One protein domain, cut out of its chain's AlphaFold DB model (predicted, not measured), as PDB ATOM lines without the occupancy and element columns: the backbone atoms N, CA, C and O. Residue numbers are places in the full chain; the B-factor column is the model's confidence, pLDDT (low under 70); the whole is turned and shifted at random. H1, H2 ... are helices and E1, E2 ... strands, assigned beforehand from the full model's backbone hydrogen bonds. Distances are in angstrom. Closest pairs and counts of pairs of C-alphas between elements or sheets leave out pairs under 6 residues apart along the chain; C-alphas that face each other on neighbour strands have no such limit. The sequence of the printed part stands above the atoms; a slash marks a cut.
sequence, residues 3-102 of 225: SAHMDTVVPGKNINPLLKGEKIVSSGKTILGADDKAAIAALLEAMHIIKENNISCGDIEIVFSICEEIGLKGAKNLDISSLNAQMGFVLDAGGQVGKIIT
ATOM      1  N   SER A   3     -34.648  20.670  16.088       96.38
ATOM      2  CA  SER A   3     -34.560  20.282  17.494       96.38
ATOM      3  C   SER A   3     -34.982  18.838  17.713       96.38
ATOM      4  O   SER A   3     -35.902  18.353  17.055       96.38
ATOM      5  N   ALA A   4     -34.275  18.197  18.638       97.25
ATOM      6  CA  ALA A   4     -34.531  16.866  19.167       97.25
ATOM      7  C   ALA A   4     -34.172  16.849  20.665       97.25
ATOM      8  O   ALA A   4     -33.470  17.756  21.141       97.25
ATOM      9  N   HIS A   5     -34.618  15.852  21.429       97.88
ATOM     10  CA  HIS A   5     -34.255  15.716  22.849       97.88
ATOM     11  C   HIS A   5     -33.354  14.505  23.128       97.88
ATOM     12  O   HIS A   5     -33.366  13.500  22.422       97.88
ATOM     13  N   MET A   6     -32.463  14.649  24.115       97.25
ATOM     14  CA  MET A   6     -31.427  13.655  24.431       97.25
ATOM     15  C   MET A   6     -31.822  12.693  25.550       97.25
ATOM     16  O   MET A   6     -31.175  11.649  25.719       97.25
ATOM     17  N   ASP A   7     -32.797  13.072  26.375       96.50
ATOM     18  CA  ASP A   7     -33.280  12.239  27.464       96.50
ATOM     19  C   ASP A   7     -34.263  11.170  26.978       96.50
ATOM     20  O   ASP A   7     -34.596  11.072  25.807       96.50
ATOM     21  N   THR A   8     -34.612  10.250  27.873       95.88
ATOM     22  CA  THR A   8     -35.561   9.172  27.585       95.88
ATOM     23  C   THR A   8     -36.290   8.797  28.869       95.88
ATOM     24  O   THR A   8     -35.670   8.822  29.943       95.88
ATOM     25  N   VAL A   9     -37.529   8.315  28.782       91.94
ATOM     26  CA  VAL A   9     -38.231   7.736  29.943       91.94
ATOM     27  C   VAL A   9     -37.563   6.485  30.546       91.94
ATOM     28  O   VAL A   9     -36.674   5.837  29.984       91.94
ATOM     29  N   VAL A  10     -38.032   6.095  31.734       91.12
ATOM     30  CA  VAL A  10     -37.670   4.825  32.378       91.12
ATOM     31  C   VAL A  10     -38.552   3.670  31.878       91.12
ATOM     32  O   VAL A  10     -39.754   3.871  31.699       91.12
ATOM     33  N   PRO A  11     -38.013   2.442  31.715       92.12
ATOM     34  CA  PRO A  11     -36.625   2.021  31.959       92.12
ATOM     35  C   PRO A  11     -35.700   2.167  30.726       92.12
ATOM     36  O   PRO A  11     -35.782   1.363  29.799       92.12
ATOM     37  N   GLY A  12     -34.768   3.135  30.748       90.75
ATOM     38  CA  GLY A  12     -33.853   3.465  29.633       90.75
ATOM     39  C   GLY A  12     -32.357   3.176  29.858       90.75
ATOM     40  O   GLY A  12     -31.510   3.671  29.118       90.75
ATOM     41  N   LYS A  13     -31.991   2.394  30.884       93.25
ATOM     42  CA  LYS A  13     -30.589   2.012  31.155       93.25
ATOM     43  C   LYS A  13     -30.248   0.670  30.511       93.25
ATOM     44  O   LYS A  13     -31.044  -0.256  30.602       93.25
ATOM     45  N   ASN A  14     -29.040   0.550  29.949       94.56
ATOM     46  CA  ASN A  14     -28.540  -0.671  29.298       94.56
ATOM     47  C   ASN A  14     -29.480  -1.192  28.194       94.56
ATOM     48  O   ASN A  14     -29.773  -2.386  28.124       94.56
ATOM     49  N   ILE A  15     -29.979  -0.279  27.352       95.56
ATOM     50  CA  ILE A  15     -30.832  -0.627  26.212       95.56
ATOM     51  C   ILE A  15     -30.042  -1.526  25.256       95.56
ATOM     52  O   ILE A  15     -28.953  -1.165  24.819       95.56
ATOM     53  N   ASN A  16     -30.618  -2.681  24.921       95.25
ATOM     54  CA  ASN A  16     -30.081  -3.603  23.923       95.25
ATOM     55  C   ASN A  16     -30.995  -3.600  22.681       95.25
ATOM     56  O   ASN A  16     -32.046  -4.257  22.722       95.25
ATOM     57  N   PRO A  17     -30.659  -2.827  21.630       95.69
ATOM     58  CA  PRO A  17     -31.432  -2.778  20.396       95.69
ATOM     59  C   PRO A  17     -31.172  -4.020  19.532       95.69
ATOM     60  O   PRO A  17     -30.048  -4.505  19.431       95.69
ATOM     61  N   LEU A  18     -32.219  -4.526  18.885       96.38
ATOM     62  CA  LEU A  18     -32.183  -5.680  17.988       96.38
ATOM     63  C   LEU A  18     -32.787  -5.303  16.636       96.38
ATOM     64  O   LEU A  18     -33.802  -4.610  16.584       96.38
ATOM     65  N   LEU A  19     -32.211  -5.813  15.548       96.44
ATOM     66  CA  LEU A  19     -32.817  -5.715  14.223       96.44
ATOM     67  C   LEU A  19     -33.802  -6.874  14.023       96.44
ATOM     68  O   LEU A  19     -33.428  -8.044  14.106       96.44
ATOM     69  N   LYS A  20     -35.070  -6.554  13.762       94.44
ATOM     70  CA  LYS A  20     -36.140  -7.514  13.474       94.44
ATOM     71  C   LYS A  20     -36.793  -7.163  12.141       94.44
ATOM     72  O   LYS A  20     -37.708  -6.340  12.081       94.44
ATOM     73  N   GLY A  21     -36.326  -7.811  11.074       94.31
ATOM     74  CA  GLY A  21     -36.673  -7.415   9.709       94.31
ATOM     75  C   GLY A  21     -36.161  -6.001   9.442       94.31
ATOM     76  O   GLY A  21     -34.998  -5.717   9.695       94.31
ATOM     77  N   GLU A  22     -37.046  -5.104   9.015       93.50
ATOM     78  CA  GLU A  22     -36.726  -3.694   8.742       93.50
ATOM     79  C   GLU A  22     -36.874  -2.778   9.971       93.50
ATOM     80  O   GLU A  22     -36.789  -1.558   9.862       93.50
ATOM     81  N   LYS A  23     -37.146  -3.341  11.156       93.31
ATOM     82  CA  LYS A  23     -37.395  -2.565  12.377       93.31
ATOM     83  C   LYS A  23     -36.289  -2.769  13.392       93.31
ATOM     84  O   LYS A  23     -35.914  -3.900  13.688       93.31
ATOM     85  N   ILE A  24     -35.852  -1.678  14.008       96.06
ATOM     86  CA  ILE A  24     -35.061  -1.732  15.235       96.06
ATOM     87  C   ILE A  24     -36.043  -1.817  16.406       96.06
ATOM     88  O   ILE A  24     -36.994  -1.040  16.488       96.06
ATOM     89  N   VAL A  25     -35.852  -2.789  17.293       95.50
ATOM     90  CA  VAL A  25     -36.719  -3.043  18.449       95.50
ATOM     91  C   VAL A  25     -35.891  -3.186  19.721       95.50
ATOM     92  O   VAL A  25     -34.722  -3.557  19.676       95.50
ATOM     93  N   SER A  26     -36.492  -2.913  20.877       94.38
ATOM     94  CA  SER A  26     -35.874  -3.261  22.160       94.38
ATOM     95  C   SER A  26     -35.860  -4.783  22.352       94.38
ATOM     96  O   SER A  26     -36.784  -5.478  21.929       94.38
ATOM     97  N   SER A  27     -34.863  -5.296  23.078       91.06
ATOM     98  CA  SER A  27     -34.845  -6.678  23.592       91.06
ATOM     99  C   SER A  27     -35.997  -7.026  24.556       91.06
ATOM    100  O   SER A  27     -36.123  -8.177  24.967       91.06
ATOM    101  N   GLY A  28     -36.824  -6.045  24.937       90.94
ATOM    102  CA  GLY A  28     -38.039  -6.219  25.741       90.94
ATOM    103  C   GLY A  28     -37.872  -5.921  27.233       90.94
ATOM    104  O   GLY A  28     -38.866  -5.821  27.943       90.94
ATOM    105  N   LYS A  29     -36.637  -5.737  27.720       90.75
ATOM    106  CA  LYS A  29     -36.352  -5.375  29.125       90.75
ATOM    107  C   LYS A  29     -36.362  -3.866  29.390       90.75
ATOM    108  O   LYS A  29     -36.430  -3.442  30.539       90.75
ATOM    109  N   THR A  30     -36.250  -3.070  28.333       95.06
ATOM    110  CA  THR A  30     -36.120  -1.610  28.373       95.06
ATOM    111  C   THR A  30     -37.000  -0.978  27.303       95.06
ATOM    112  O   THR A  30     -37.474  -1.670  26.395       95.06
ATOM    113  N   ILE A  31     -37.146   0.345  27.327       94.38
ATOM    114  CA  ILE A  31     -37.534   1.084  26.118       94.38
ATOM    115  C   ILE A  31     -36.459   0.939  25.027       94.38
ATOM    116  O   ILE A  31     -35.340   0.496  25.302       94.38
ATOM    117  N   LEU A  32     -36.792   1.311  23.789       96.50
ATOM    118  CA  LEU A  32     -35.805   1.436  22.711       96.50
ATOM    119  C   LEU A  32     -35.079   2.792  22.749       96.50
ATOM    120  O   LEU A  32     -33.911   2.863  22.384       96.50
ATOM    121  N   GLY A  33     -35.763   3.852  23.199       95.25
ATOM    122  CA  GLY A  33     -35.259   5.227  23.127       95.25
ATOM    123  C   GLY A  33     -35.236   5.789  21.703       95.25
ATOM    124  O   GLY A  33     -34.392   6.621  21.407       95.25
ATOM    125  N   ALA A  34     -36.096   5.278  20.808       94.94
ATOM    126  CA  ALA A  34     -36.273   5.854  19.473       94.94
ATOM    127  C   ALA A  34     -36.812   7.289  19.559       94.94
ATOM    128  O   ALA A  34     -36.345   8.149  18.828       94.94
ATOM    129  N   ASP A  35     -37.733   7.512  20.491       94.56
ATOM    130  CA  ASP A  35     -38.085   8.815  21.045       94.56
ATOM    131  C   ASP A  35     -36.963   9.243  22.026       94.56
ATOM    132  O   ASP A  35     -36.747   8.554  23.033       94.56
ATOM    133  N   ASP A  36     -36.107  10.220  21.708       96.81
ATOM    134  CA  ASP A  36     -35.989  10.950  20.420       96.81
ATOM    135  C   ASP A  36     -34.617  10.762  19.736       96.81
ATOM    136  O   ASP A  36     -34.132  11.537  18.903       96.81
ATOM    137  N   LYS A  37     -33.944   9.644  20.040       97.00
ATOM    138  CA  LYS A  37     -32.638   9.329  19.434       97.00
ATOM    139  C   LYS A  37     -32.725   9.014  17.944       97.00
ATOM    140  O   LYS A  37     -31.703   9.084  17.263       97.00
ATOM    141  N   ALA A  38     -33.903   8.665  17.426       96.19
ATOM    142  CA  ALA A  38     -34.109   8.492  15.993       96.19
ATOM    143  C   ALA A  38     -33.911   9.820  15.247       96.19
ATOM    144  O   ALA A  38     -33.216   9.837  14.230       96.19
ATOM    145  N   ALA A  39     -34.435  10.931  15.776       96.44
ATOM    146  CA  ALA A  39     -34.217  12.253  15.203       96.44
ATOM    147  C   ALA A  39     -32.760  12.695  15.317       96.44
ATOM    148  O   ALA A  39     -32.196  13.192  14.343       96.44
ATOM    149  N   ILE A  40     -32.121  12.461  16.470       97.88
ATOM    150  CA  ILE A  40     -30.693  12.761  16.654       97.88
ATOM    151  C   ILE A  40     -29.855  12.023  15.605       97.88
ATOM    152  O   ILE A  40     -29.036  12.644  14.930       97.88
ATOM    153  N   ALA A  41     -30.072  10.716  15.433       97.69
ATOM    154  CA  ALA A  41     -29.346   9.923  14.446       97.69
ATOM    155  C   ALA A  41     -29.568  10.448  13.017       97.69
ATOM    156  O   ALA A  41     -28.603  10.618  12.275       97.69
ATOM    157  N   ALA A  42     -30.814  10.767  12.653       96.94
ATOM    158  CA  ALA A  42     -31.146  11.312  11.338       96.94
ATOM    159  C   ALA A  42     -30.503  12.687  11.084       96.94
ATOM    160  O   ALA A  42     -30.004  12.938   9.990       96.94
ATOM    161  N   LEU A  43     -30.481  13.569  12.088       97.44
ATOM    162  CA  LEU A  43     -29.855  14.890  11.988       97.44
ATOM    163  C   LEU A  43     -28.340  14.791  11.819       97.44
ATOM    164  O   LEU A  43     -27.779  15.480  10.970       97.44
ATOM    165  N   LEU A  44     -27.680  13.928  12.596       97.69
ATOM    166  CA  LEU A  44     -26.238  13.713  12.478       97.69
ATOM    167  C   LEU A  44     -25.871  13.139  11.106       97.69
ATOM    168  O   LEU A  44     -24.937  13.633  10.474       97.69
ATOM    169  N   GLU A  45     -26.635  12.163  10.615       98.00
ATOM    170  CA  GLU A  45     -26.432  11.588   9.283       98.00
ATOM    171  C   GLU A  45     -26.648  12.625   8.175       98.00
ATOM    172  O   GLU A  45     -25.829  12.751   7.268       98.00
ATOM    173  N   ALA A  46     -27.696  13.447   8.278       97.00
ATOM    174  CA  ALA A  46     -27.926  14.530   7.326       97.00
ATOM    175  C   ALA A  46     -26.736  15.505   7.277       97.00
ATOM    176  O   ALA A  46     -26.317  15.904   6.190       97.00
ATOM    177  N   MET A  47     -26.153  15.857   8.430       96.44
ATOM    178  CA  MET A  47     -24.966  16.722   8.474       96.44
ATOM    179  C   MET A  47     -23.735  16.042   7.865       96.44
ATOM    180  O   MET A  47     -22.952  16.704   7.180       96.44
ATOM    181  N   HIS A  48     -23.572  14.733   8.073       97.56
ATOM    182  CA  HIS A  48     -22.516  13.955   7.427       97.56
ATOM    183  C   HIS A  48     -22.655  13.972   5.907       97.56
ATOM    184  O   HIS A  48     -21.699  14.347   5.230       97.56
ATOM    185  N   ILE A  49     -23.845  13.681   5.379       97.88
ATOM    186  CA  ILE A  49     -24.122  13.665   3.937       97.88
ATOM    187  C   ILE A  49     -23.886  15.040   3.308       97.88
ATOM    188  O   ILE A  49     -23.249  15.122   2.255       97.88
ATOM    189  N   ILE A  50     -24.364  16.117   3.945       97.12
ATOM    190  CA  ILE A  50     -24.154  17.493   3.468       97.12
ATOM    191  C   ILE A  50     -22.662  17.789   3.344       97.12
ATOM    192  O   ILE A  50     -22.218  18.299   2.316       97.12
ATOM    193  N   LYS A  51     -21.885  17.434   4.369       96.50
ATOM    194  CA  LYS A  51     -20.444  17.679   4.395       96.50
ATOM    195  C   LYS A  51     -19.688  16.813   3.389       96.50
ATOM    196  O   LYS A  51     -18.828  17.326   2.683       96.50
ATOM    197  N   GLU A  52     -19.991  15.520   3.329       97.94
ATOM    198  CA  GLU A  52     -19.313  14.550   2.461       97.94
ATOM    199  C   GLU A  52     -19.538  14.854   0.978       97.94
ATOM    200  O   GLU A  52     -18.604  14.794   0.182       97.94
ATOM    201  N   ASN A  53     -20.758  15.251   0.615       98.00
ATOM    202  CA  ASN A  53     -21.131  15.546  -0.768       98.00
ATOM    203  C   ASN A  53     -21.003  17.037  -1.119       98.00
ATOM    204  O   ASN A  53     -21.375  17.437  -2.221       98.00
ATOM    205  N   ASN A  54     -20.492  17.860  -0.195       96.06
ATOM    206  CA  ASN A  54     -20.361  19.310  -0.339       96.06
ATOM    207  C   ASN A  54     -21.662  19.981  -0.828       96.06
ATOM    208  O   ASN A  54     -21.663  20.804  -1.748       96.06
ATOM    209  N   ILE A  55     -22.789  19.575  -0.238       97.88
ATOM    210  CA  ILE A  55     -24.117  20.077  -0.596       97.88
ATOM    211  C   ILE A  55     -24.223  21.526  -0.125       97.88
ATOM    212  O   ILE A  55     -24.006  21.827   1.046       97.88
ATOM    213  N   SER A  56     -24.591  22.429  -1.033       96.44
ATOM    214  CA  SER A  56     -24.857  23.820  -0.666       96.44
ATOM    215  C   SER A  56     -26.104  23.903   0.219       96.44
ATOM    216  O   SER A  56     -27.184  23.458  -0.172       96.44
ATOM    217  N   CYS A  57     -25.959  24.484   1.408       92.94
ATOM    218  CA  CYS A  57     -27.051  24.765   2.332       92.94
ATOM    219  C   CYS A  57     -26.842  26.130   3.005       92.94
ATOM    220  O   CYS A  57     -25.727  26.647   3.040       92.94
ATOM    221  N   GLY A  58     -27.923  26.715   3.525       91.81
ATOM    222  CA  GLY A  58     -27.828  27.883   4.405       91.81
ATOM    223  C   GLY A  58     -27.343  27.507   5.807       91.81
ATOM    224  O   GLY A  58     -26.953  26.364   6.051       91.81
ATOM    225  N   ASP A  59     -27.425  28.458   6.735       93.88
ATOM    226  CA  ASP A  59     -27.065  28.217   8.132       93.88
ATOM    227  C   ASP A  59     -28.023  27.212   8.786       93.88
ATOM    228  O   ASP A  59     -29.252  27.334   8.714       93.88
ATOM    229  N   ILE A  60     -27.451  26.204   9.447       94.25
ATOM    230  CA  ILE A  60     -28.196  25.154  10.142       94.25
ATOM    231  C   ILE A  60     -27.848  25.207  11.627       94.25
ATOM    232  O   ILE A  60     -26.747  24.858  12.040       94.25
ATOM    233  N   GLU A  61     -28.826  25.598  12.440       96.44
ATOM    234  CA  GLU A  61     -28.756  25.500  13.900       96.44
ATOM    235  C   GLU A  61     -29.469  24.223  14.364       96.44
ATOM    236  O   GLU A  61     -30.612  23.967  13.967       96.44
ATOM    237  N   ILE A  62     -28.811  23.426  15.208       96.62
ATOM    238  CA  ILE A  62     -29.375  22.206  15.801       96.62
ATOM    239  C   ILE A  62     -29.388  22.361  17.320       96.62
ATOM    240  O   ILE A  62     -28.357  22.637  17.929       96.62
ATOM    241  N   VAL A  63     -30.555  22.159  17.928       97.12
ATOM    242  CA  VAL A  63     -30.757  22.257  19.376       97.12
ATOM    243  C   VAL A  63     -31.114  20.888  19.935       97.12
ATOM    244  O   VAL A  63     -32.224  20.391  19.729       97.12
ATOM    245  N   PHE A  64     -30.188  20.311  20.696       97.56
ATOM    246  CA  PHE A  64     -30.436  19.110  21.482       97.56
ATOM    247  C   PHE A  64     -30.824  19.488  22.908       97.56
ATOM    248  O   PHE A  64     -29.994  19.953  23.690       97.56
ATOM    249  N   SER A  65     -32.105  19.329  23.229       96.31
ATOM    250  CA  SER A  65     -32.616  19.644  24.560       96.31
ATOM    251  C   SER A  65     -32.410  18.481  25.536       96.31
ATOM    252  O   SER A  65     -32.201  17.334  25.143       96.31
ATOM    253  N   ILE A  66     -32.445  18.802  26.829       95.62
ATOM    254  CA  ILE A  66     -32.421  17.831  27.926       95.62
ATOM    255  C   ILE A  66     -33.690  17.978  28.764       95.62
ATOM    256  O   ILE A  66     -34.252  19.072  28.861       95.62
ATOM    257  N   CYS A  67     -34.072  16.923  29.474       93.69
ATOM    258  CA  CYS A  67     -35.204  16.933  30.397       93.69
ATOM    259  C   CYS A  67     -36.536  17.324  29.718       93.69
ATOM    260  O   CYS A  67     -37.334  18.056  30.323       93.69
ATOM    261  N   GLU A  68     -36.757  16.886  28.477       93.19
ATOM    262  CA  GLU A  68     -38.043  16.987  27.773       93.19
ATOM    263  C   GLU A  68     -39.110  16.196  28.542       93.19
ATOM    264  O   GLU A  68     -40.106  16.772  28.999       93.19
ATOM    265  N   GLU A  69     -38.778  14.949  28.878       88.38
ATOM    266  CA  GLU A  69     -39.686  13.908  29.387       88.38
ATOM    267  C   GLU A  69     -40.226  14.213  30.795       88.38
ATOM    268  O   GLU A  69     -41.123  13.558  31.331       88.38
ATOM    269  N   ILE A  70     -39.645  15.225  31.446       83.62
ATOM    270  CA  ILE A  70     -40.020  15.705  32.781       83.62
ATOM    271  C   ILE A  70     -40.568  17.137  32.759       83.62
ATOM    272  O   ILE A  70     -40.507  17.843  33.776       83.62
ATOM    273  N   GLY A  71     -41.106  17.562  31.615       80.94
ATOM    274  CA  GLY A  71     -41.861  18.805  31.461       80.94
ATOM    275  C   GLY A  71     -41.114  19.909  30.721       80.94
ATOM    276  O   GLY A  71     -41.182  21.070  31.145       80.94
ATOM    277  N   LEU A  72     -40.424  19.566  29.627       89.44
ATOM    278  CA  LEU A  72     -39.773  20.505  28.703       89.44
ATOM    279  C   LEU A  72     -38.724  21.397  29.376       89.44
ATOM    280  O   LEU A  72     -38.554  22.562  29.011       89.44
ATOM    281  N   LYS A  73     -38.047  20.901  30.417       89.25
ATOM    282  CA  LYS A  73     -37.221  21.760  31.278       89.25
ATOM    283  C   LYS A  73     -36.042  22.366  30.529       89.25
ATOM    284  O   LYS A  73     -35.757  23.538  30.753       89.25
ATOM    285  N   GLY A  74     -35.384  21.611  29.650       93.12
ATOM    286  CA  GLY A  74     -34.295  22.137  28.825       93.12
ATOM    287  C   GLY A  74     -34.782  23.242  27.899       93.12
ATOM    288  O   GLY A  74     -34.257  24.347  27.950       93.12
ATOM    289  N   ALA A  75     -35.847  22.984  27.136       92.12
ATOM    290  CA  ALA A  75     -36.430  23.974  26.232       92.12
ATOM    291  C   ALA A  75     -36.893  25.249  26.965       92.12
ATOM    292  O   ALA A  75     -36.634  26.354  26.498       92.12
ATOM    293  N   LYS A  76     -37.504  25.121  28.152       89.00
ATOM    294  CA  LYS A  76     -37.924  26.262  28.994       89.00
ATOM    295  C   LYS A  76     -36.762  27.133  29.490       89.00
ATOM    296  O   LYS A  76     -37.004  28.273  29.871       89.00
ATOM    297  N   ASN A  77     -35.540  26.599  29.534       93.44
ATOM    298  CA  ASN A  77     -34.340  27.307  29.996       93.44
ATOM    299  C   ASN A  77     -33.360  27.621  28.855       93.44
ATOM    300  O   ASN A  77     -32.248  28.077  29.118       93.44
ATOM    301  N   LEU A  78     -33.747  27.369  27.603       92.94
ATOM    302  CA  LEU A  78     -32.941  27.723  26.445       92.94
ATOM    303  C   LEU A  78     -32.965  29.240  26.250       92.94
ATOM    304  O   LEU A  78     -34.033  29.847  26.164       92.94
ATOM    305  N   ASP A  79     -31.786  29.844  26.132       92.88
ATOM    306  CA  ASP A  79     -31.669  31.242  25.738       92.88
ATOM    307  C   ASP A  79     -31.941  31.382  24.237       92.88
ATOM    308  O   ASP A  79     -31.057  31.201  23.400       92.88
ATOM    309  N   ILE A  80     -33.187  31.704  23.895       89.50
ATOM    310  CA  ILE A  80     -33.635  31.863  22.506       89.50
ATOM    311  C   ILE A  80     -32.871  32.994  21.800       89.50
ATOM    312  O   ILE A  80     -32.722  32.946  20.584       89.50
ATOM    313  N   SER A  81     -32.342  33.983  22.534       92.38
ATOM    314  CA  SER A  81     -31.579  35.083  21.926       92.38
ATOM    315  C   SER A  81     -30.251  34.635  21.308       92.38
ATOM    316  O   SER A  81     -29.685  35.354  20.489       92.38
ATOM    317  N   SER A  82     -29.787  33.430  21.652       92.38
ATOM    318  CA  SER A  82     -28.612  32.802  21.043       92.38
ATOM    319  C   SER A  82     -28.877  32.160  19.673       92.38
ATOM    320  O   SER A  82     -27.924  31.743  19.016       92.38
ATOM    321  N   LEU A  83     -30.140  32.071  19.241       93.94
ATOM    322  CA  LEU A  83     -30.546  31.446  17.982       93.94
ATOM    323  C   LEU A  83     -30.855  32.499  16.915       93.94
ATOM    324  O   LEU A  83     -31.572  33.468  17.169       93.94
ATOM    325  N   ASN A  84     -30.376  32.269  15.694       94.69
ATOM    326  CA  ASN A  84     -30.594  33.146  14.538       94.69
ATOM    327  C   ASN A  84     -31.646  32.598  13.565       94.69
ATOM    328  O   ASN A  84     -32.090  33.304  12.655       94.69
ATOM    329  N   ALA A  85     -32.045  31.336  13.716       93.19
ATOM    330  CA  ALA A  85     -32.981  30.688  12.816       93.19
ATOM    331  C   ALA A  85     -34.355  31.372  12.786       93.19
ATOM    332  O   ALA A  85     -35.032  31.524  13.799       93.19
ATOM    333  N   GLN A  86     -34.824  31.662  11.573       90.38
ATOM    334  CA  GLN A  86     -36.157  32.223  11.322       90.38
ATOM    335  C   GLN A  86     -37.274  31.166  11.331       90.38
ATOM    336  O   GLN A  86     -38.448  31.496  11.482       90.38
ATOM    337  N   MET A  87     -36.914  29.892  11.150       90.19
ATOM    338  CA  MET A  87     -37.839  28.758  11.129       90.19
ATOM    339  C   MET A  87     -37.240  27.567  11.877       90.19
ATOM    340  O   MET A  87     -36.027  27.331  11.828       90.19
ATOM    341  N   GLY A  88     -38.099  26.806  12.556       91.25
ATOM    342  CA  GLY A  88     -37.731  25.650  13.364       91.25
ATOM    343  C   GLY A  88     -38.549  24.406  13.025       91.25
ATOM    344  O   GLY A  88     -39.754  24.511  12.817       91.25
ATOM    345  N   PHE A  89     -37.913  23.234  13.038       92.62
ATOM    346  CA  PHE A  89     -38.586  21.935  13.020       92.62
ATOM    347  C   PHE A  89     -38.200  21.140  14.266       92.62
ATOM    348  O   PHE A  89     -37.015  20.933  14.524       92.62
ATOM    349  N   VAL A  90     -39.194  20.692  15.029       93.50
ATOM    350  CA  VAL A  90     -38.996  19.776  16.160       93.50
ATOM    351  C   VAL A  90     -39.313  18.372  15.665       93.50
ATOM    352  O   VAL A  90     -40.429  18.119  15.209       93.50
ATOM    353  N   LEU A  91     -38.326  17.483  15.689       93.31
ATOM    354  CA  LEU A  91     -38.394  16.165  15.054       93.31
ATOM    355  C   LEU A  91     -38.899  15.066  16.000       93.31
ATOM    356  O   LEU A  91     -38.487  13.926  15.886       93.31
ATOM    357  N   ASP A  92     -39.853  15.407  16.859       92.06
ATOM    358  CA  ASP A  92     -40.298  14.580  17.989       92.06
ATOM    359  C   ASP A  92     -41.778  14.147  17.856       92.06
ATOM    360  O   ASP A  92     -42.507  13.845  18.799       92.06
ATOM    361  N   ALA A  93     -42.309  14.203  16.631       87.06
ATOM    362  CA  ALA A  93     -43.697  13.853  16.367       87.06
ATOM    363  C   ALA A  93     -43.839  12.360  16.046       87.06
ATOM    364  O   ALA A  93     -43.305  11.861  15.056       87.06
ATOM    365  N   GLY A  94     -44.675  11.660  16.814       82.06
ATOM    366  CA  GLY A  94     -45.097  10.306  16.468       82.06
ATOM    367  C   GLY A  94     -45.915  10.246  15.167       82.06
ATOM    368  O   GLY A  94     -46.691  11.149  14.836       82.06
ATOM    369  N   GLY A  95     -45.810   9.125  14.450       82.81
ATOM    370  CA  GLY A  95     -46.557   8.859  13.219       82.81
ATOM    371  C   GLY A  95     -45.652   8.526  12.038       82.81
ATOM    372  O   GLY A  95     -44.486   8.184  12.206       82.81
ATOM    373  N   GLN A  96     -46.214   8.573  10.832       84.12
ATOM    374  CA  GLN A  96     -45.465   8.318   9.606       84.12
ATOM    375  C   GLN A  96     -44.695   9.573   9.174       84.12
ATOM    376  O   GLN A  96     -45.231  10.683   9.234       84.12
ATOM    377  N   VAL A  97     -43.462   9.381   8.696       86.12
ATOM    378  CA  VAL A  97     -42.649  10.441   8.079       86.12
ATOM    379  C   VAL A  97     -43.448  11.129   6.969       86.12
ATOM    380  O   VAL A  97     -44.122  10.471   6.178       86.12
ATOM    381  N   GLY A  98     -43.385  12.462   6.935       84.94
ATOM    382  CA  GLY A  98     -44.161  13.309   6.023       84.94
ATOM    383  C   GLY A  98     -45.409  13.932   6.655       84.94
ATOM    384  O   GLY A  98     -45.962  14.882   6.103       84.94
ATOM    385  N   LYS A  99     -45.838  13.469   7.836       85.44
ATOM    386  CA  LYS A  99     -46.875  14.148   8.620       85.44
ATOM    387  C   LYS A  99     -46.280  15.350   9.358       85.44
ATOM    388  O   LYS A  99     -45.326  15.197  10.112       85.44
ATOM    389  N   ILE A 100     -46.898  16.519   9.203       85.94
ATOM    390  CA  ILE A 100     -46.504  17.743   9.912       85.94
ATOM    391  C   ILE A 100     -47.548  18.063  10.981       85.94
ATOM    392  O   ILE A 100     -48.740  18.173  10.690       85.94
ATOM    393  N   ILE A 101     -47.097  18.207  12.226       82.94
ATOM    394  CA  ILE A 101     -47.938  18.651  13.337       82.94
ATOM    395  C   ILE A 101     -47.874  20.175  13.403       82.94
ATOM    396  O   ILE A 101     -46.859  20.749  13.776       82.94
ATOM    397  N   THR A 102     -48.969  20.833  13.032       82.62
ATOM    398  CA  THR A 102     -49.074  22.302  13.058       82.62
ATOM    399  C   THR A 102     -49.732  22.836  14.327       82.62
ATOM    400  O   THR A 102     -49.813  24.052  14.505       82.62
TER     401      THR A 102
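What this domain is: This is residues 3 to 102 of the 225 residues of the protein "M20_dimer domain-containing protein" of marine sediment metagenome (UniProt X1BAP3). Little regular structure: helix H1 packs on E1 of the parallel pair E1 and E4, with the hairpin E2 and E3 far out at one end. Residues 77 to 102 form a long stretch with no named element. The printed part has 100 residues, 38 in named elements, mixed helices and strands, in the order E1 E2 E3 H1 E4 H2. It is only just loose, close to compact, with radius of gyration of the C-alphas 15.5 A and spans 42 by 35 by 26 A.

How they stand to each other: E1, residues 3 to 5, and E4, residues 62 to 65, are parallel, with N 65 and O 4 within hydrogen-bond range, 2.9 A. E2, residues 17 to 20, and E3, residues 23 to 26, form an antiparallel hairpin, with N 18 and O 25 at 2.8 A. H1, residues 34 to 52, has 14 of 15 O i to N i+4 pairs within range; its closest C-alpha pair with E1 is Asp 36 and His 5, 5.6 A.

Where its parts are: C-alpha 3 begins E1 at (-34.560, 20.282, 17.494). H1, 25.5 A long, ends at (-19.313, 14.550, 2.461). H2 is residues 73 to 76.

The domain as a whole: The printed part has no cut. The E1 to E2 link is long, 11 residues. No printed residue is under pLDDT 70.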